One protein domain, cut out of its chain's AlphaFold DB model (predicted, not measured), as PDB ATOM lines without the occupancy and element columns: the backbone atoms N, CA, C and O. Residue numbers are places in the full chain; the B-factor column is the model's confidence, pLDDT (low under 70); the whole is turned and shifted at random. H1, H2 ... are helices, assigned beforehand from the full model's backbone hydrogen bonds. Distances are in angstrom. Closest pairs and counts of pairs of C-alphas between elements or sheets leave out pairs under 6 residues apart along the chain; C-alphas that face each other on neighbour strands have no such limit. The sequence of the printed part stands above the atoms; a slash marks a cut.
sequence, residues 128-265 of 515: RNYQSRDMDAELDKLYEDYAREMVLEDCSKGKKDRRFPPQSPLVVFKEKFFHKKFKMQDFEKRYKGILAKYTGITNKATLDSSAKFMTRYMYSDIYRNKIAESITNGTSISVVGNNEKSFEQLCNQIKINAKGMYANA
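What this domain is: This is residues 128 to 265 of the 515 residues of the protein "Fido domain-containing protein" of Clostridium sp. CAG:793 (UniProt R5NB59). What shape does the model make? The long helix H1 runs through the middle, with H3 beside its earlier part and H6 crossing its later part. H4 crosses H3, H5 packs on H6 with residues 227 to 231, and H2 meets H1 at residues 152 to 155. What is it made of? The printed part has 138 residues with six named helices, H1 to H6 in that order along the chain, and no named strand: its class is all helix. How large is it? It is compact, with a radius of gyration of the C-alphas of 15.9 A and spans of 48 by 32 by 26 A.

How they stand to each other: Which helix touches most others? H1, residues 133 to 155, is the hub, touching three. H3, residues 184 to 199, runs opposite ways to it at a shallow tilt of 8 degrees, the closest C-alphas being those of Met 135 and Tyr 198, 6.8 A apart. H6, residues 247 to 263, touches H1 opposite ways at a steep tilt of 57 degrees, closest at the C-alphas of Ala 147 and Cys 251, 5.0 A. Where is H2? H2, residues 169 to 178, only just touches H1, with 3 pairs of C-alphas within 8 A; the closest are those of Leu 152 and Val 172, 6.9 A apart. What touches H3 and H6 further out? H4, residues 204 to 219, touches H3 at a steep tilt of 50 degrees, closest at the C-alphas of Glu 188 and Ala 211, 5.2 A. H5, residues 221 to 232, touches H6 at a steep tilt of 53 degrees, closest at the C-alphas of Ile 227 and Asn 257, 6.2 A. H1 and H4 are apart. Are the packing and backbones even? The helix packing is mostly crossed, 1 of 5 touching pairs being at a shallow tilt. In H1, H2, H3, H4, H5 and H6 every O i to N i+4 pair is within hydrogen-bond range.

Where its parts are: Where does H1 lie? It begins at C-alpha 133, (5.527, 37.266, 120.574), and is 33.0 A long. How long are H3, H4 and H6? They measure 22.1 A, 22.0 A and 24.6 A from first to last C-alpha. Where does H6 end? It ends at C-alpha 263, (-3.730, 46.356, 110.327).

The domain as a whole: How far does it reach? The two C-alphas farthest apart, those of Asn 203 and Gly 241, are 50.2 A apart. Are there cuts or long links? The printed part has no cut; the links H1 to H2 and H5 to H6 are long, with 13 and 14 residues. Where is confidence low? Residues 233 to 245 have a pLDDT under 70, and the mean of the printed part is 85.8.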
ATOM      1  N   ARG A 128      -0.756  39.095 109.553       85.81
ATOM      2  CA  ARG A 128      -1.858  39.222 110.527       85.81
ATOM      3  C   ARG A 128      -2.495  37.870 110.861       85.81
ATOM      4  O   ARG A 128      -3.086  37.725 111.924       85.81
ATOM      5  N   ASN A 129      -2.341  36.881 109.980       87.00
ATOM      6  CA  ASN A 129      -2.827  35.518 110.192       87.00
ATOM      7  C   ASN A 129      -1.879  34.662 111.052       87.00
ATOM      8  O   ASN A 129      -2.172  33.496 111.306       87.00
ATOM      9  N   TYR A 130      -0.746  35.216 111.487       88.56
ATOM     10  CA  TYR A 130       0.259  34.534 112.293       88.56
ATOM     11  C   TYR A 130       0.385  35.251 113.639       88.56
ATOM     12  O   TYR A 130       0.355  36.476 113.706       88.56
ATOM     13  N   GLN A 131       0.520  34.493 114.726       85.00
ATOM     14  CA  GLN A 131       0.647  35.048 116.075       85.00
ATOM     15  C   GLN A 131       1.922  34.521 116.728       85.00
ATOM     16  O   GLN A 131       2.085  33.317 116.912       85.00
ATOM     17  N   SER A 132       2.845  35.423 117.064       91.31
ATOM     18  CA  SER A 132       4.073  35.083 117.783       91.31
ATOM     19  C   SER A 132       4.645  36.314 118.473       91.31
ATOM     20  O   SER A 132       4.923  37.322 117.829       91.31
ATOM     21  N   ARG A 133       4.909  36.195 119.779       91.81
ATOM     22  CA  ARG A 133       5.527  37.266 120.574       91.81
ATOM     23  C   ARG A 133       6.891  37.690 120.020       91.81
ATOM     24  O   ARG A 133       7.231  38.869 120.057       91.81
ATOM     25  N   ASP A 134       7.661  36.736 119.502       94.62
ATOM     26  CA  ASP A 134       8.971  37.018 118.914       94.62
ATOM     27  C   ASP A 134       8.833  37.735 117.568       94.62
ATOM     28  O   ASP A 134       9.610  38.641 117.273       94.62
ATOM     29  N   MET A 135       7.827  37.363 116.767       93.88
ATOM     30  CA  MET A 135       7.511  38.057 115.516       93.88
ATOM     31  C   MET A 135       7.098  39.503 115.787       93.88
ATOM     32  O   MET A 135       7.610  40.412 115.133       93.88
ATOM     33  N   ASP A 136       6.230  39.722 116.777       92.38
ATOM     34  CA  ASP A 136       5.795  41.058 117.180       92.38
ATOM     35  C   ASP A 136       6.991  41.912 117.611       92.38
ATOM     36  O   ASP A 136       7.131  43.050 117.172       92.38
ATOM     37  N   ALA A 137       7.924  41.350 118.386       95.00
ATOM     38  CA  ALA A 137       9.144  42.050 118.783       95.00
ATOM     39  C   ALA A 137      10.058  42.410 117.590       95.00
ATOM     40  O   ALA A 137      10.709  43.460 117.602       95.00
ATOM     41  N   GLU A 138      10.134  41.570 116.554       95.69
ATOM     42  CA  GLU A 138      10.896  41.873 115.334       95.69
ATOM     43  C   GLU A 138      10.210  42.924 114.451       95.69
ATOM     44  O   GLU A 138      10.885  43.825 113.936       95.69
ATOM     45  N   LEU A 139       8.883  42.850 114.312       93.81
ATOM     46  CA  LEU A 139       8.077  43.859 113.623       93.81
ATOM     47  C   LEU A 139       8.154  45.211 114.340       93.81
ATOM     48  O   LEU A 139       8.286  46.243 113.685       93.81
ATOM     49  N   ASP A 140       8.159  45.223 115.671       94.12
ATOM     50  CA  ASP A 140       8.333  46.431 116.480       94.12
ATOM     51  C   ASP A 140       9.629  47.158 116.154       94.12
ATOM     52  O   ASP A 140       9.602  48.359 115.880       94.12
ATOM     53  N   LYS A 141      10.743  46.420 116.115       94.94
ATOM     54  CA  LYS A 141      12.050  46.967 115.730       94.94
ATOM     55  C   LYS A 141      12.051  47.454 114.283       94.94
ATOM     56  O   LYS A 141      12.656  48.474 113.978       94.94
ATOM     57  N   LEU A 142      11.391  46.733 113.376       95.69
ATOM     58  CA  LEU A 142      11.274  47.146 111.976       95.69
ATOM     59  C   LEU A 142      10.539  48.489 111.841       95.69
ATOM     60  O   LEU A 142      11.008  49.377 111.128       95.69
ATOM     61  N   TYR A 143       9.406  48.643 112.530       95.06
ATOM     62  CA  TYR A 143       8.626  49.879 112.511       95.06
ATOM     63  C   TYR A 143       9.300  51.021 113.279       95.06
ATOM     64  O   TYR A 143       9.100  52.180 112.921       95.06
ATOM     65  N   GLU A 144      10.110  50.722 114.296       95.25
ATOM     66  CA  GLU A 144      10.949  51.712 114.974       95.25
ATOM     67  C   GLU A 144      12.005  52.298 114.029       95.25
ATOM     68  O   GLU A 144      12.084  53.517 113.888       95.25
ATOM     69  N   ASP A 145      12.757  51.452 113.321       95.44
ATOM     70  CA  ASP A 145      13.777  51.917 112.373       95.44
ATOM     71  C   ASP A 145      13.153  52.689 111.199       95.44
ATOM     72  O   ASP A 145      13.673  53.725 110.776       95.44
ATOM     73  N   TYR A 146      11.988  52.239 110.717       95.62
ATOM     74  CA  TYR A 146      11.180  52.982 109.745       95.62
ATOM     75  C   TYR A 146      10.783  54.372 110.265       95.62
ATOM     76  O   TYR A 146      10.918  55.366 109.549       95.62
ATOM     77  N   ALA A 147      10.308  54.453 111.511       95.19
ATOM     78  CA  ALA A 147       9.895  55.706 112.126       95.19
ATOM     79  C   ALA A 147      11.066  56.682 112.286       95.19
ATOM     80  O   ALA A 147      10.936  57.850 111.915       95.19
ATOM     81  N   ARG A 148      12.218  56.199 112.777       95.25
ATOM     82  CA  ARG A 148      13.441  57.002 112.915       95.25
ATOM     83  C   ARG A 148      13.867  57.591 111.574       95.25
ATOM     84  O   ARG A 148      14.072  58.802 111.487       95.25
ATOM     85  N   GLU A 149      13.936  56.777 110.516       95.31
ATOM     86  CA  GLU A 149      14.296  57.281 109.185       95.31
ATOM     87  C   GLU A 149      13.287  58.322 108.687       95.31
ATOM     88  O   GLU A 149      13.698  59.371 108.197       95.31
ATOM     89  N   MET A 150      11.981  58.098 108.866       93.38
ATOM     90  CA  MET A 150      10.952  59.048 108.428       93.38
ATOM     91  C   MET A 150      11.127  60.435 109.076       93.38
ATOM     92  O   MET A 150      10.977  61.457 108.400       93.38
ATOM     93  N   VAL A 151      11.492  60.493 110.365       93.31
ATOM     94  CA  VAL A 151      11.798  61.758 111.060       93.31
ATOM     95  C   VAL A 151      13.086  62.390 110.532       93.31
ATOM     96  O   VAL A 151      13.135  63.602 110.308       93.31
ATOM     97  N   LEU A 152      14.135  61.592 110.322       93.88
ATOM     98  CA  LEU A 152      15.426  62.076 109.823       93.88
ATOM     99  C   LEU A 152      15.334  62.614 108.388       93.88
ATOM    100  O   LEU A 152      15.938  63.652 108.090       93.88
ATOM    101  N   GLU A 153      14.561  61.950 107.525       92.31
ATOM    102  CA  GLU A 153      14.224  62.406 106.175       92.31
ATOM    103  C   GLU A 153      13.518  63.761 106.236       92.31
ATOM    104  O   GLU A 153      13.939  64.700 105.558       92.31
ATOM    105  N   ASP A 154      12.504  63.918 107.091       91.19
ATOM    106  CA  ASP A 154      11.794  65.190 107.236       91.19
ATOM    107  C   ASP A 154      12.702  66.309 107.769       91.19
ATOM    108  O   ASP A 154      12.714  67.415 107.230       91.19
ATOM    109  N   CYS A 155      13.565  66.012 108.746       90.69
ATOM    110  CA  CYS A 155      14.541  66.969 109.278       90.69
ATOM    111  C   CYS A 155      15.530  67.478 108.216       90.69
ATOM    112  O   CYS A 155      16.056  68.587 108.355       90.69
ATOM    113  N   SER A 156      15.792  66.684 107.172       88.94
ATOM    114  CA  SER A 156      16.663  67.066 106.054       88.94
ATOM    115  C   SER A 156      16.007  68.016 105.046       88.94
ATOM    116  O   SER A 156      16.719  68.632 104.255       88.94
ATOM    117  N   LYS A 157      14.678  68.179 105.093       89.31
ATOM    118  CA  LYS A 157      13.939  69.087 104.211       89.31
ATOM    119  C   LYS A 157      14.054  70.545 104.659       89.31
ATOM    120  O   LYS A 157      14.305  70.848 105.834       89.31
ATOM    121  N   GLY A 158      13.814  71.453 103.712       86.25
ATOM    122  CA  GLY A 158      13.687  72.883 103.983       86.25
ATOM    123  C   GLY A 158      12.546  73.173 104.963       86.25
ATOM    124  O   GLY A 158      11.571  72.433 105.025       86.25
ATOM    125  N   LYS A 159      12.648  74.265 105.738       81.50
ATOM    126  CA  LYS A 159      11.676  74.596 106.806       81.50
ATOM    127  C   LYS A 159      10.213  74.607 106.336       81.50
ATOM    128  O   LYS A 159       9.345  74.270 107.127       81.50
ATOM    129  N   LYS A 160       9.958  75.002 105.083       83.81
ATOM    130  CA  LYS A 160       8.611  75.080 104.494       83.81
ATOM    131  C   LYS A 160       8.041  73.718 104.074       83.81
ATOM    132  O   LYS A 160       6.833  73.604 103.943       83.81
ATOM    133  N   ASP A 161       8.897  72.711 103.908       84.31
ATOM    134  CA  ASP A 161       8.535  71.383 103.392       84.31
ATOM    135  C   ASP A 161       8.501  70.307 104.493       84.31
ATOM    136  O   ASP A 161       8.257  69.126 104.220       84.31
ATOM    137  N   ARG A 162       8.794  70.700 105.741       85.25
ATOM    138  CA  ARG A 162       8.732  69.821 106.912       85.25
ATOM    139  C   ARG A 162       7.290  69.532 107.284       85.25
ATOM    140  O   ARG A 162       6.460  70.435 107.338       85.25
ATOM    141  N   ARG A 163       7.026  68.267 107.588       84.38
ATOM    142  CA  ARG A 163       5.720  67.789 108.055       84.38
ATOM    143  C   ARG A 163       5.694  67.596 109.569       84.38
ATOM    144  O   ARG A 163       4.619  67.585 110.157       84.38
ATOM    145  N   PHE A 164       6.858  67.448 110.198       86.06
ATOM    146  CA  PHE A 164       6.985  67.226 111.634       86.06
ATOM    147  C   PHE A 164       7.528  68.451 112.382       86.06
ATOM    148  O   PHE A 164       8.215  69.293 111.791       86.06
ATOM    149  N   PRO A 165       7.275  68.544 113.705       82.12
ATOM    150  CA  PRO A 165       7.863  69.581 114.541       82.12
ATOM    151  C   PRO A 165       9.400  69.594 114.452       82.12
ATOM    152  O   PRO A 165      10.014  68.520 114.400       82.12
ATOM    153  N   PRO A 166      10.045  70.779 114.467       84.19
ATOM    154  CA  PRO A 166      11.499  70.886 114.467       84.19
ATOM    155  C   PRO A 166      12.142  70.073 115.592       84.19
ATOM    156  O   PRO A 166      11.675  70.083 116.724       84.19
ATOM    157  N   GLN A 167      13.242  69.396 115.268       87.69
ATOM    158  CA  GLN A 167      14.003  68.586 116.214       87.69
ATOM    159  C   GLN A 167      15.339  69.251 116.548       87.69
ATOM    160  O   GLN A 167      15.908  69.975 115.723       87.69
ATOM    161  N   SER A 168      15.858  68.980 117.750       88.19
ATOM    162  CA  SER A 168      17.165  69.481 118.191       88.19
ATOM    163  C   SER A 168      18.273  69.053 117.215       88.19
ATOM    164  O   SER A 168      18.425  67.851 116.971       88.19
ATOM    165  N   PRO A 169      19.094  69.985 116.687       88.06
ATOM    166  CA  PRO A 169      20.190  69.649 115.778       88.06
ATOM    167  C   PRO A 169      21.182  68.642 116.366       88.06
ATOM    168  O   PRO A 169      21.678  67.782 115.643       88.06
ATOM    169  N   LEU A 170      21.433  68.716 117.679       90.06
ATOM    170  CA  LEU A 170      22.325  67.797 118.385       90.06
ATOM    171  C   LEU A 170      21.741  66.380 118.447       90.06
ATOM    172  O   LEU A 170      22.460  65.412 118.216       90.06
ATOM    173  N   VAL A 171      20.432  66.259 118.695       90.00
ATOM    174  CA  VAL A 171      19.732  64.966 118.660       90.00
ATOM    175  C   VAL A 171      19.744  64.401 117.244       90.00
ATOM    176  O   VAL A 171      20.154  63.265 117.058       90.00
ATOM    177  N   VAL A 172      19.407  65.200 116.228       90.69
ATOM    178  CA  VAL A 172      19.433  64.756 114.821       90.69
ATOM    179  C   VAL A 172      20.834  64.310 114.394       90.69
ATOM    180  O   VAL A 172      20.970  63.299 113.708       90.69
ATOM    181  N   PHE A 173      21.882  65.037 114.794       91.81
ATOM    182  CA  PHE A 173      23.267  64.650 114.525       91.81
ATOM    183  C   PHE A 173      23.620  63.320 115.198       91.81
ATOM    184  O   PHE A 173      24.138  62.422 114.534       91.81
ATOM    185  N   LYS A 174      23.286  63.173 116.487       92.31
ATOM    186  CA  LYS A 174      23.484  61.932 117.243       92.31
ATOM    187  C   LYS A 174      22.776  60.764 116.555       92.31
ATOM    188  O   LYS A 174      23.406  59.748 116.282       92.31
ATOM    189  N   GLU A 175      21.504  60.925 116.214       92.31
ATOM    190  CA  GLU A 175      20.712  59.877 115.574       92.31
ATOM    191  C   GLU A 175      21.292  59.479 114.211       92.31
ATOM    192  O   GLU A 175      21.442  58.291 113.952       92.31
ATOM    193  N   LYS A 176      21.728  60.438 113.380       90.25
ATOM    194  CA  LYS A 176      22.399  60.145 112.098       90.25
ATOM    195  C   LYS A 176      23.750  59.443 112.247       90.25
ATOM    196  O   LYS A 176      24.162  58.745 111.326       90.25
ATOM    197  N   PHE A 177      24.465  59.692 113.343       90.12
ATOM    198  CA  PHE A 177      25.787  59.114 113.578       90.12
ATOM    199  C   PHE A 177      25.700  57.693 114.144       90.12
ATOM    200  O   PHE A 177      26.437  56.812 113.709       90.12
ATOM    201  N   PHE A 178      24.799  57.463 115.104       86.69
ATOM    202  CA  PHE A 178      24.674  56.176 115.792       86.69
ATOM    203  C   PHE A 178      23.715  55.198 115.107       86.69
ATOM    204  O   PHE A 178      23.878  53.991 115.278       86.69
ATOM    205  N   HIS A 179      22.758  55.680 114.308       84.56
ATOM    206  CA  HIS A 179      21.839  54.819 113.571       84.56
ATOM    207  C   HIS A 179      22.194  54.786 112.090       84.56
ATOM    208  O   HIS A 179      22.366  55.808 111.422       84.56
ATOM    209  N   LYS A 180      22.289  53.569 111.556       86.00
ATOM    210  CA  LYS A 180      22.487  53.359 110.126       86.00
ATOM    211  C   LYS A 180      21.238  53.826 109.380       86.00
ATOM    212  O   LYS A 180      20.134  53.432 109.739       86.00
ATOM    213  N   LYS A 181      21.439  54.586 108.298       88.94
ATOM    214  CA  LYS A 181      20.366  54.975 107.373       88.94
ATOM    215  C   LYS A 181      19.533  53.753 106.976       88.94
ATOM    216  O   LYS A 181      20.103  52.779 106.475       88.94
ATOM    217  N   PHE A 182      18.220  53.826 107.174       93.50
ATOM    218  CA  PHE A 182      17.309  52.699 106.996       93.50
ATOM    219  C   PHE A 182      16.409  52.917 105.780       93.50
ATOM    220  O   PHE A 182      15.371  53.565 105.850       93.50
ATOM    221  N   LYS A 183      16.829  52.407 104.621       91.81
ATOM    222  CA  LYS A 183      16.149  52.679 103.349       91.81
ATOM    223  C   LYS A 183      14.986  51.722 103.105       91.81
ATOM    224  O   LYS A 183      14.879  50.654 103.702       91.81
ATOM    225  N   MET A 184      14.187  52.056 102.093       92.88
ATOM    226  CA  MET A 184      13.135  51.192 101.551       92.88
ATOM    227  C   MET A 184      13.617  49.750 101.293       92.88
ATOM    228  O   MET A 184      12.936  48.806 101.681       92.88
ATOM    229  N   GLN A 185      14.815  49.560 100.717       94.94
ATOM    230  CA  GLN A 185      15.364  48.216 100.479       94.94
ATOM    231  C   GLN A 185      15.722  47.466 101.775       94.94
ATOM    232  O   GLN A 185      15.649  46.237 101.812       94.94
ATOM    233  N   ASP A 186      16.109  48.182 102.834       95.38
ATOM    234  CA  ASP A 186      16.405  47.580 104.137       95.38
ATOM    235  C   ASP A 186      15.112  47.107 104.821       95.38
ATOM    236  O   ASP A 186      15.089  46.011 105.394       95.38
ATOM    237  N   PHE A 187      14.027  47.887 104.701       95.44
ATOM    238  CA  PHE A 187      12.689  47.482 105.139       95.44
ATOM    239  C   PHE A 187      12.229  46.223 104.403       95.44
ATOM    240  O   PHE A 187      11.905  45.229 105.051       95.44
ATOM    241  N   GLU A 188      12.277  46.232 103.067       95.75
ATOM    242  CA  GLU A 188      11.872  45.094 102.233       95.75
ATOM    243  C   GLU A 188      12.642  43.823 102.618       95.75
ATOM    244  O   GLU A 188      12.044  42.778 102.882       95.75
ATOM    245  N   LYS A 189      13.974  43.917 102.740       96.44
ATOM    246  CA  LYS A 189      14.835  42.783 103.100       96.44
ATOM    247  C   LYS A 189      14.507  42.217 104.481       96.44
ATOM    248  O   LYS A 189      14.456  40.996 104.639       96.44
ATOM    249  N   ARG A 190      14.316  43.074 105.489       96.25
ATOM    250  CA  ARG A 190      13.994  42.630 106.856       96.25
ATOM    251  C   ARG A 190      12.602  42.037 106.943       96.25
ATOM    252  O   ARG A 190      12.458  40.955 107.499       96.25
ATOM    253  N   TYR A 191      11.611  42.696 106.349       95.38
ATOM    254  CA  TYR A 191      10.244  42.192 106.318       95.38
ATOM    255  C   TYR A 191      10.173  40.826 105.622       95.38
ATOM    256  O   TYR A 191       9.561  39.900 106.145       95.38
ATOM    257  N   LYS A 192      10.898  40.645 104.510       95.75
ATOM    258  CA  LYS A 192      11.066  39.336 103.858       95.75
ATOM    259  C   LYS A 192      11.667  38.277 104.791       95.75
ATOM    260  O   LYS A 192      11.234  37.127 104.767       95.75
ATOM    261  N   GLY A 193      12.666  38.644 105.593       95.75
ATOM    262  CA  GLY A 193      13.266  37.753 106.589       95.75
ATOM    263  C   GLY A 193      12.263  37.312 107.657       95.75
ATOM    264  O   GLY A 193      12.177  36.120 107.946       95.75
ATOM    265  N   ILE A 194      11.463  38.251 108.170       95.81
ATOM    266  CA  ILE A 194      10.377  37.982 109.127       95.81
ATOM    267  C   ILE A 194       9.348  37.037 108.493       95.81
ATOM    268  O   ILE A 194       9.019  36.007 109.079       95.81
ATOM    269  N   LEU A 195       8.906  37.329 107.265       94.69
ATOM    270  CA  LEU A 195       8.002  36.463 106.505       94.69
ATOM    271  C   LEU A 195       8.530  35.026 106.431       94.69
ATOM    272  O   LEU A 195       7.839  34.100 106.848       94.69
ATOM    273  N   ALA A 196       9.759  34.828 105.953       94.81
ATOM    274  CA  ALA A 196      10.336  33.492 105.807       94.81
ATOM    275  C   ALA A 196      10.462  32.758 107.155       94.81
ATOM    276  O   ALA A 196      10.155  31.571 107.246       94.81
ATOM    277  N   LYS A 197      10.881  33.472 108.210       95.19
ATOM    278  CA  LYS A 197      11.122  32.904 109.541       95.19
ATOM    279  C   LYS A 197       9.841  32.427 110.227       95.19
ATOM    280  O   LYS A 197       9.850  31.353 110.819       95.19
ATOM    281  N   TYR A 198       8.767  33.213 110.172       94.62
ATOM    282  CA  TYR A 198       7.576  32.973 111.000       94.62
ATOM    283  C   TYR A 198       6.420  32.290 110.268       94.62
ATOM    284  O   TYR A 198       5.498  31.804 110.916       94.62
ATOM    285  N   THR A 199       6.466  32.220 108.937       91.81
ATOM    286  CA  THR A 199       5.383  31.615 108.139       91.81
ATOM    287  C   THR A 199       5.723  30.206 107.657       91.81
ATOM    288  O   THR A 199       4.832  29.472 107.239       91.81
ATOM    289  N   GLY A 200       7.010  29.833 107.676       87.12
ATOM    290  CA  GLY A 200       7.515  28.582 107.101       87.12
ATOM    291  C   GLY A 200       7.497  28.541 105.567       87.12
ATOM    292  O   GLY A 200       7.905  27.543 104.976       87.12
ATOM    293  N   ILE A 201       7.047  29.610 104.900       88.38
ATOM    294  CA  ILE A 201       6.956  29.675 103.441       88.38
ATOM    295  C   ILE A 201       8.343  29.928 102.849       88.38
ATOM    296  O   ILE A 201       9.007  30.912 103.172       88.38
ATOM    297  N   THR A 202       8.758  29.059 101.927       88.62
ATOM    298  CA  THR A 202      10.073  29.110 101.269       88.62
ATOM    299  C   THR A 202      10.017  29.596  99.820       88.62
ATOM    300  O   THR A 202      11.063  29.872  99.227       88.62
ATOM    301  N   ASN A 203       8.820  29.748  99.236       89.38
ATOM    302  CA  ASN A 203       8.665  30.235  97.866       89.38
ATOM    303  C   ASN A 203       9.206  31.671  97.744       89.38
ATOM    304  O   ASN A 203       8.621  32.633  98.248       89.38
ATOM    305  N   LYS A 204      10.335  31.815  97.041       89.94
ATOM    306  CA  LYS A 204      11.036  33.093  96.892       89.94
ATOM    307  C   LYS A 204      10.178  34.159  96.206       89.94
ATOM    308  O   LYS A 204      10.213  35.305  96.645       89.94
ATOM    309  N   ALA A 205       9.412  33.796  95.177       87.25
ATOM    310  CA  ALA A 205       8.568  34.735  94.438       87.25
ATOM    311  C   ALA A 205       7.430  35.275  95.314       87.25
ATOM    312  O   ALA A 205       7.188  36.482  95.326       87.25
ATOM    313  N   THR A 206       6.790  34.413  96.109       86.88
ATOM    314  CA  THR A 206       5.760  34.811  97.078       86.88
ATOM    315  C   THR A 206       6.341  35.708  98.171       86.88
ATOM    316  O   THR A 206       5.766  36.755  98.471       86.88
ATOM    317  N   LEU A 207       7.502  35.358  98.736       91.62
ATOM    318  CA  LEU A 207       8.184  36.175  99.747       91.62
ATOM    319  C   LEU A 207       8.570  37.563  99.207       91.62
ATOM    320  O   LEU A 207       8.312  38.570  99.865       91.62
ATOM    321  N   ASP A 208       9.156  37.620  98.006       90.94
ATOM    322  CA  ASP A 208       9.542  38.875  97.344       90.94
ATOM    323  C   ASP A 208       8.317  39.739  97.024       90.94
ATOM    324  O   ASP A 208       8.305  40.934  97.314       90.94
ATOM    325  N   SER A 209       7.265  39.131  96.475       89.12
ATOM    326  CA  SER A 209       5.983  39.788  96.204       89.12
ATOM    327  C   SER A 209       5.380  40.400  97.471       89.12
ATOM    328  O   SER A 209       5.020  41.577  97.485       89.12
ATOM    329  N   SER A 210       5.352  39.629  98.560       90.00
ATOM    330  CA  SER A 210       4.777  40.051  99.839       90.00
ATOM    331  C   SER A 210       5.541  41.217 100.458       90.00
ATOM    332  O   SER A 210       4.942  42.198 100.905       90.00
ATOM    333  N   ALA A 211       6.874  41.142 100.448       92.25
ATOM    334  CA  ALA A 211       7.714  42.208 100.967       92.25
ATOM    335  C   ALA A 211       7.596  43.486 100.134       92.25
ATOM    336  O   ALA A 211       7.448  44.570 100.703       92.25
ATOM    337  N   LYS A 212       7.580  43.378  98.801       90.38
ATOM    338  CA  LYS A 212       7.386  44.529  97.908       90.38
ATOM    339  C   LYS A 212       6.018  45.167  98.076       90.38
ATOM    340  O   LYS A 212       5.951  46.390  98.151       90.38
ATOM    341  N   PHE A 213       4.955  44.367  98.151       89.50
ATOM    342  CA  PHE A 213       3.597  44.855  98.389       89.50
ATOM    343  C   PHE A 213       3.551  45.704  99.663       89.50
ATOM    344  O   PHE A 213       3.171  46.875  99.618       89.50
ATOM    345  N   MET A 214       4.055  45.156 100.773       88.62
ATOM    346  CA  MET A 214       4.059  45.858 102.053       88.62
ATOM    347  C   MET A 214       4.942  47.108 102.040       88.62
ATOM    348  O   MET A 214       4.575  48.157 102.567       88.62
ATOM    349  N   THR A 215       6.108  47.021 101.405       90.31
ATOM    350  CA  THR A 215       7.038  48.149 101.321       90.31
ATOM    351  C   THR A 215       6.441  49.286 100.488       90.31
ATOM    352  O   THR A 215       6.493  50.436 100.915       90.31
ATOM    353  N   ARG A 216       5.815  48.983  99.341       87.88
ATOM    354  CA  ARG A 216       5.107  49.970  98.504       87.88
ATOM    355  C   ARG A 216       3.972  50.647  99.267       87.88
ATOM    356  O   ARG A 216       3.837  51.862  99.168       87.88
ATOM    357  N   TYR A 217       3.212  49.879 100.051       87.06
ATOM    358  CA  TYR A 217       2.177  50.409 100.937       87.06
ATOM    359  C   TYR A 217       2.778  51.415 101.933       87.06
ATOM    360  O   TYR A 217       2.465  52.604 101.882       87.06
ATOM    361  N   MET A 218       3.730  50.985 102.772       88.44
ATOM    362  CA  MET A 218       4.304  51.842 103.822       88.44
ATOM    363  C   MET A 218       5.002  53.091 103.284       88.44
ATOM    364  O   MET A 218       4.935  54.148 103.905       88.44
ATOM    365  N   TYR A 219       5.695  52.977 102.149       90.69
ATOM    366  CA  TYR A 219       6.491  54.067 101.586       90.69
ATOM    367  C   TYR A 219       5.719  54.972 100.621       90.69
ATOM    368  O   TYR A 219       6.305  55.928 100.118       90.69
ATOM    369  N   SER A 220       4.431  54.723 100.363       88.44
ATOM    370  CA  SER A 220       3.652  55.627  99.511       88.44
ATOM    371  C   SER A 220       3.481  57.008 100.157       88.44
ATOM    372  O   SER A 220       3.350  57.136 101.381       88.44
ATOM    373  N   ASP A 221       3.416  58.048  99.325       88.25
ATOM    374  CA  ASP A 221       3.197  59.415  99.798       88.25
ATOM    375  C   ASP A 221       1.855  59.574 100.510       88.25
ATOM    376  O   ASP A 221       1.794  60.255 101.529       88.25
ATOM    377  N   ILE A 222       0.799  58.906 100.029       85.12
ATOM    378  CA  ILE A 222      -0.534  58.939 100.646       85.12
ATOM    379  C   ILE A 222      -0.457  58.428 102.091       85.12
ATOM    380  O   ILE A 222      -0.890  59.122 103.010       85.12
ATOM    381  N   TYR A 223       0.153  57.261 102.321       87.19
ATOM    382  CA  TYR A 223       0.267  56.697 103.670       87.19
ATOM    383  C   TYR A 223       1.181  57.525 104.573       87.19
ATOM    384  O   TYR A 223       0.816  57.841 105.707       87.19
ATOM    385  N   ARG A 224       2.339  57.958 104.065       89.50
ATOM    386  CA  ARG A 224       3.252  58.834 104.812       89.50
ATOM    387  C   ARG A 224       2.607  60.178 105.169       89.50
ATOM    388  O   ARG A 224       2.856  60.687 106.261       89.50
ATOM    389  N   ASN A 225       1.768  60.736 104.295       87.81
ATOM    390  CA  ASN A 225       0.984  61.944 104.570       87.81
ATOM    391  C   ASN A 225      -0.063  61.692 105.652       87.81
ATOM    392  O   ASN A 225      -0.091  62.440 106.620       87.81
ATOM    393  N   LYS A 226      -0.834  60.600 105.571       86.38
ATOM    394  CA  LYS A 226      -1.812  60.242 106.612       86.38
ATOM    395  C   LYS A 226      -1.164  60.065 107.994       86.38
ATOM    396  O   LYS A 226      -1.738  60.474 109.001       86.38
ATOM    397  N   ILE A 227       0.038  59.478 108.065       87.81
ATOM    398  CA  ILE A 227       0.799  59.377 109.325       87.81
ATOM    399  C   ILE A 227       1.128  60.775 109.853       87.81
ATOM    400  O   ILE A 227       0.903  61.042 111.034       87.81
ATOM    401  N   ALA A 228       1.648  61.651 108.991       86.31
ATOM    402  CA  ALA A 228       1.989  63.016 109.366       86.31
ATOM    403  C   ALA A 228       0.759  63.813 109.824       86.31
ATOM    404  O   ALA A 228       0.798  64.407 110.896       86.31
ATOM    405  N   GLU A 229      -0.347  63.739 109.085       84.62
ATOM    406  CA  GLU A 229      -1.620  64.382 109.424       84.62
ATOM    407  C   GLU A 229      -2.179  63.891 110.761       84.62
ATOM    408  O   GLU A 229      -2.613  64.693 111.582       84.62
ATOM    409  N   SER A 230      -2.129  62.584 111.041       83.00
ATOM    410  CA  SER A 230      -2.541  62.054 112.349       83.00
ATOM    411  C   SER A 230      -1.688  62.616 113.494       83.00
ATOM    412  O   SER A 230      -2.202  62.857 114.587       83.00
ATOM    413  N   ILE A 231      -0.398  62.860 113.248       78.56
ATOM    414  CA  ILE A 231       0.526  63.427 114.237       78.56
ATOM    415  C   ILE A 231       0.280  64.924 114.449       78.56
ATOM    416  O   ILE A 231       0.382  65.372 115.594       78.56
ATOM    417  N   THR A 232      -0.035  65.678 113.390       71.75
ATOM    418  CA  THR A 232      -0.293  67.128 113.448       71.75
ATOM    419  C   THR A 232      -1.693  67.457 113.954       71.75
ATOM    420  O   THR A 232      -1.848  68.388 114.737       71.75
ATOM    421  N   ASN A 233      -2.706  66.684 113.553       68.44
ATOM    422  CA  ASN A 233      -4.118  66.953 113.845       68.44
ATOM    423  C   ASN A 233      -4.570  66.371 115.198       68.44
ATOM    424  O   ASN A 233      -5.706  66.590 115.609       68.44
ATOM    425  N   GLY A 234      -3.691  65.654 115.910       56.09
ATOM    426  CA  GLY A 234      -3.892  65.319 117.322       56.09
ATOM    427  C   GLY A 234      -4.960  64.258 117.608       56.09
ATOM    428  O   GLY A 234      -5.605  64.319 118.650       56.09
ATOM    429  N   THR A 235      -5.139  63.254 116.743       50.22
ATOM    430  CA  THR A 235      -6.059  62.126 117.024       50.22
ATOM    431  C   THR A 235      -5.537  61.151 118.091       50.22
ATOM    432  O   THR A 235      -6.276  60.295 118.571       50.22
ATOM    433  N   SER A 236      -4.281  61.294 118.519       47.34
ATOM    434  CA  SER A 236      -3.692  60.578 119.653       47.34
ATOM    435  C   SER A 236      -3.887  61.371 120.952       47.34
ATOM    436  O   SER A 236      -3.074  62.248 121.219       47.34
ATOM    437  N   ILE A 237      -4.948  61.084 121.721       37.12
ATOM    438  CA  ILE A 237      -5.205  61.440 123.147       37.12
ATOM    439  C   ILE A 237      -4.287  62.547 123.719       37.12
ATOM    440  O   ILE A 237      -3.488  62.310 124.622       37.12
ATOM    441  N   SER A 238      -4.328  63.746 123.138       32.38
ATOM    442  CA  SER A 238      -3.762  64.999 123.665       32.38
ATOM    443  C   SER A 238      -3.917  66.084 122.601       32.38
ATOM    444  O   SER A 238      -3.034  66.328 121.781       32.38
ATOM    445  N   VAL A 239      -5.076  66.740 122.606       35.09
ATOM    446  CA  VAL A 239      -5.239  68.023 121.921       35.09
ATOM    447  C   VAL A 239      -4.803  69.121 122.892       35.09
ATOM    448  O   VAL A 239      -5.142  69.087 124.072       35.09
ATOM    449  N   VAL A 240      -4.104  70.109 122.336       34.69
ATOM    450  CA  VAL A 240      -3.760  71.430 122.888       34.69
ATOM    451  C   VAL A 240      -2.441  71.542 123.660       34.69
ATOM    452  O   VAL A 240      -2.350  71.405 124.875       34.69
ATOM    453  N   GLY A 241      -1.428  71.944 122.897       36.00
ATOM    454  CA  GLY A 241      -0.211  72.610 123.339       36.00
ATOM    455  C   GLY A 241       0.799  72.570 122.199       36.00
ATOM    456  O   GLY A 241       0.956  71.521 121.582       36.00
ATOM    457  N   ASN A 242       1.466  73.685 121.896       47.03
ATOM    458  CA  ASN A 242       2.642  73.758 121.015       47.03
ATOM    459  C   ASN A 242       3.810  72.930 121.596       47.03
ATOM    460  O   ASN A 242       4.859  73.468 121.941       47.03
ATOM    461  N   ASN A 243       3.628  71.627 121.772       49.44
ATOM    462  CA  ASN A 243       4.543  70.810 122.542       49.44
ATOM    463  C   ASN A 243       5.464  70.097 121.565       49.44
ATOM    464  O   ASN A 243       5.069  69.155 120.877       49.44
ATOM    465  N   GLU A 244       6.687  70.613 121.497       56.00
ATOM    466  CA  GLU A 244       7.867  70.000 120.907       56.00
ATOM    467  C   GLU A 244       7.927  68.511 121.287       56.00
ATOM    468  O   GLU A 244       8.458  68.138 122.333       56.00
ATOM    469  N   LYS A 245       7.339  67.635 120.459       68.50
ATOM    470  CA  LYS A 245       7.493  66.190 120.638       68.50
ATOM    471  C   LYS A 245       8.975  65.896 120.478       68.50
ATOM    472  O   LYS A 245       9.556  66.215 119.434       68.50
ATOM    473  N   SER A 246       9.575  65.296 121.505       85.50
ATOM    474  CA  SER A 246      10.957  64.845 121.416       85.50
ATOM    475  C   SER A 246      11.093  63.834 120.277       85.50
ATOM    476  O   SER A 246      10.120  63.176 119.896       85.50
ATOM    477  N   PHE A 247      12.305  63.687 119.745       88.81
ATOM    478  CA  PHE A 247      12.580  62.758 118.648       88.81
ATOM    479  C   PHE A 247      12.026  61.353 118.934       88.81
ATOM    480  O   PHE A 247      11.374  60.752 118.084       88.81
ATOM    481  N   GLU A 248      12.204  60.871 120.166       89.81
ATOM    482  CA  GLU A 248      11.737  59.555 120.602       89.81
ATOM    483  C   GLU A 248      10.204  59.463 120.673       89.81
ATOM    484  O   GLU A 248       9.613  58.491 120.205       89.81
ATOM    485  N   GLN A 249       9.532  60.498 121.195       88.62
ATOM    486  CA  GLN A 249       8.065  60.552 121.229       88.62
ATOM    487  C   GLN A 249       7.471  60.551 119.819       88.62
ATOM    488  O   GLN A 249       6.473  59.873 119.562       88.62
ATOM    489  N   LEU A 250       8.096  61.290 118.898       89.50
ATOM    490  CA  LEU A 250       7.687  61.332 117.501       89.50
ATOM    491  C   LEU A 250       7.874  59.965 116.830       89.50
ATOM    492  O   LEU A 250       6.935  59.466 116.208       89.50
ATOM    493  N   CYS A 251       9.032  59.325 117.018       92.56
ATOM    494  CA  CYS A 251       9.289  57.982 116.495       92.56
ATOM    495  C   CYS A 251       8.284  56.960 117.040       92.56
ATOM    496  O   CYS A 251       7.724  56.174 116.276       92.56
ATOM    497  N   ASN A 252       7.987  57.002 118.341       91.62
ATOM    498  CA  ASN A 252       7.020  56.090 118.943       91.62
ATOM    499  C   ASN A 252       5.603  56.291 118.377       91.62
ATOM    500  O   ASN A 252       4.923  55.308 118.083       91.62
ATOM    501  N   GLN A 253       5.169  57.537 118.156       89.62
ATOM    502  CA  GLN A 253       3.861  57.805 117.550       89.62
ATOM    503  C   GLN A 253       3.797  57.348 116.087       89.62
ATOM    504  O   GLN A 253       2.811  56.728 115.689       89.62
ATOM    505  N   ILE A 254       4.847  57.598 115.294       92.75
ATOM    506  CA  ILE A 254       4.934  57.104 113.909       92.75
ATOM    507  C   ILE A 254       4.874  55.577 113.892       92.75
ATOM    508  O   ILE A 254       4.123  55.017 113.099       92.75
ATOM    509  N   LYS A 255       5.603  54.898 114.786       93.75
ATOM    510  CA  LYS A 255       5.575  53.434 114.929       93.75
ATOM    511  C   LYS A 255       4.166  52.920 115.238       93.75
ATOM    512  O   LYS A 255       3.712  51.980 114.591       93.75
ATOM    513  N   ILE A 256       3.464  53.526 116.200       90.06
ATOM    514  CA  ILE A 256       2.081  53.156 116.549       90.06
ATOM    515  C   ILE A 256       1.154  53.340 115.341       90.06
ATOM    516  O   ILE A 256       0.413  52.421 114.991       90.06
ATOM    517  N   ASN A 257       1.243  54.486 114.663       89.44
ATOM    518  CA  ASN A 257       0.433  54.777 113.482       89.44
ATOM    519  C   ASN A 257       0.748  53.812 112.327       89.44
ATOM    520  O   ASN A 257      -0.173  53.307 111.692       89.44
ATOM    521  N   ALA A 258       2.024  53.498 112.091       90.25
ATOM    522  CA  ALA A 258       2.469  52.544 111.078       90.25
ATOM    523  C   ALA A 258       1.898  51.137 111.321       90.25
ATOM    524  O   ALA A 258       1.360  50.526 110.399       90.25
ATOM    525  N   LYS A 259       1.935  50.650 112.568       88.25
ATOM    526  CA  LYS A 259       1.306  49.374 112.950       88.25
ATOM    527  C   LYS A 259      -0.209  49.387 112.749       88.25
ATOM    528  O   LYS A 259      -0.760  48.441 112.193       88.25
ATOM    529  N   GLY A 260      -0.882  50.455 113.184       84.81
ATOM    530  CA  GLY A 260      -2.326  50.608 112.994       84.81
ATOM    531  C   GLY A 260      -2.713  50.638 111.513       84.81
ATOM    532  O   GLY A 260      -3.689  50.015 111.110       84.81
ATOM    533  N   MET A 261      -1.909  51.293 110.676       81.00
ATOM    534  CA  MET A 261      -2.108  51.310 109.226       81.00
ATOM    535  C   MET A 261      -1.850  49.962 108.565       81.00
ATOM    536  O   MET A 261      -2.570  49.621 107.630       81.00
ATOM    537  N   TYR A 262      -0.863  49.196 109.037       82.44
ATOM    538  CA  TYR A 262      -0.644  47.825 108.582       82.44
ATOM    539  C   TYR A 262      -1.871  46.946 108.840       82.44
ATOM    540  O   TYR A 262      -2.291  46.202 107.955       82.44
ATOM    541  N   ALA A 263      -2.502  47.084 110.012       80.31
ATOM    542  CA  ALA A 263      -3.730  46.356 110.327       80.31
ATOM    543  C   ALA A 263      -4.852  46.621 109.305       80.31
ATOM    544  O   ALA A 263      -5.629  45.713 109.017       80.31
ATOM    545  N   ASN A 264      -4.871  47.811 108.694       78.94
ATOM    546  CA  ASN A 264      -5.855  48.228 107.693       78.94
ATOM    547  C   ASN A 264      -5.421  47.988 106.234       78.94
ATOM    548  O   ASN A 264      -6.181  48.309 105.324       78.94
ATOM    549  N   ALA A 265      -4.229  47.434 105.979       80.69
ATOM    550  CA  ALA A 265      -3.766  47.189 104.615       80.69
ATOM    551  C   ALA A 265      -4.694  46.200 103.872       80.69
ATOM    552  O   ALA A 265      -5.199  45.256 104.498       80.69
TER     553      ALA A 265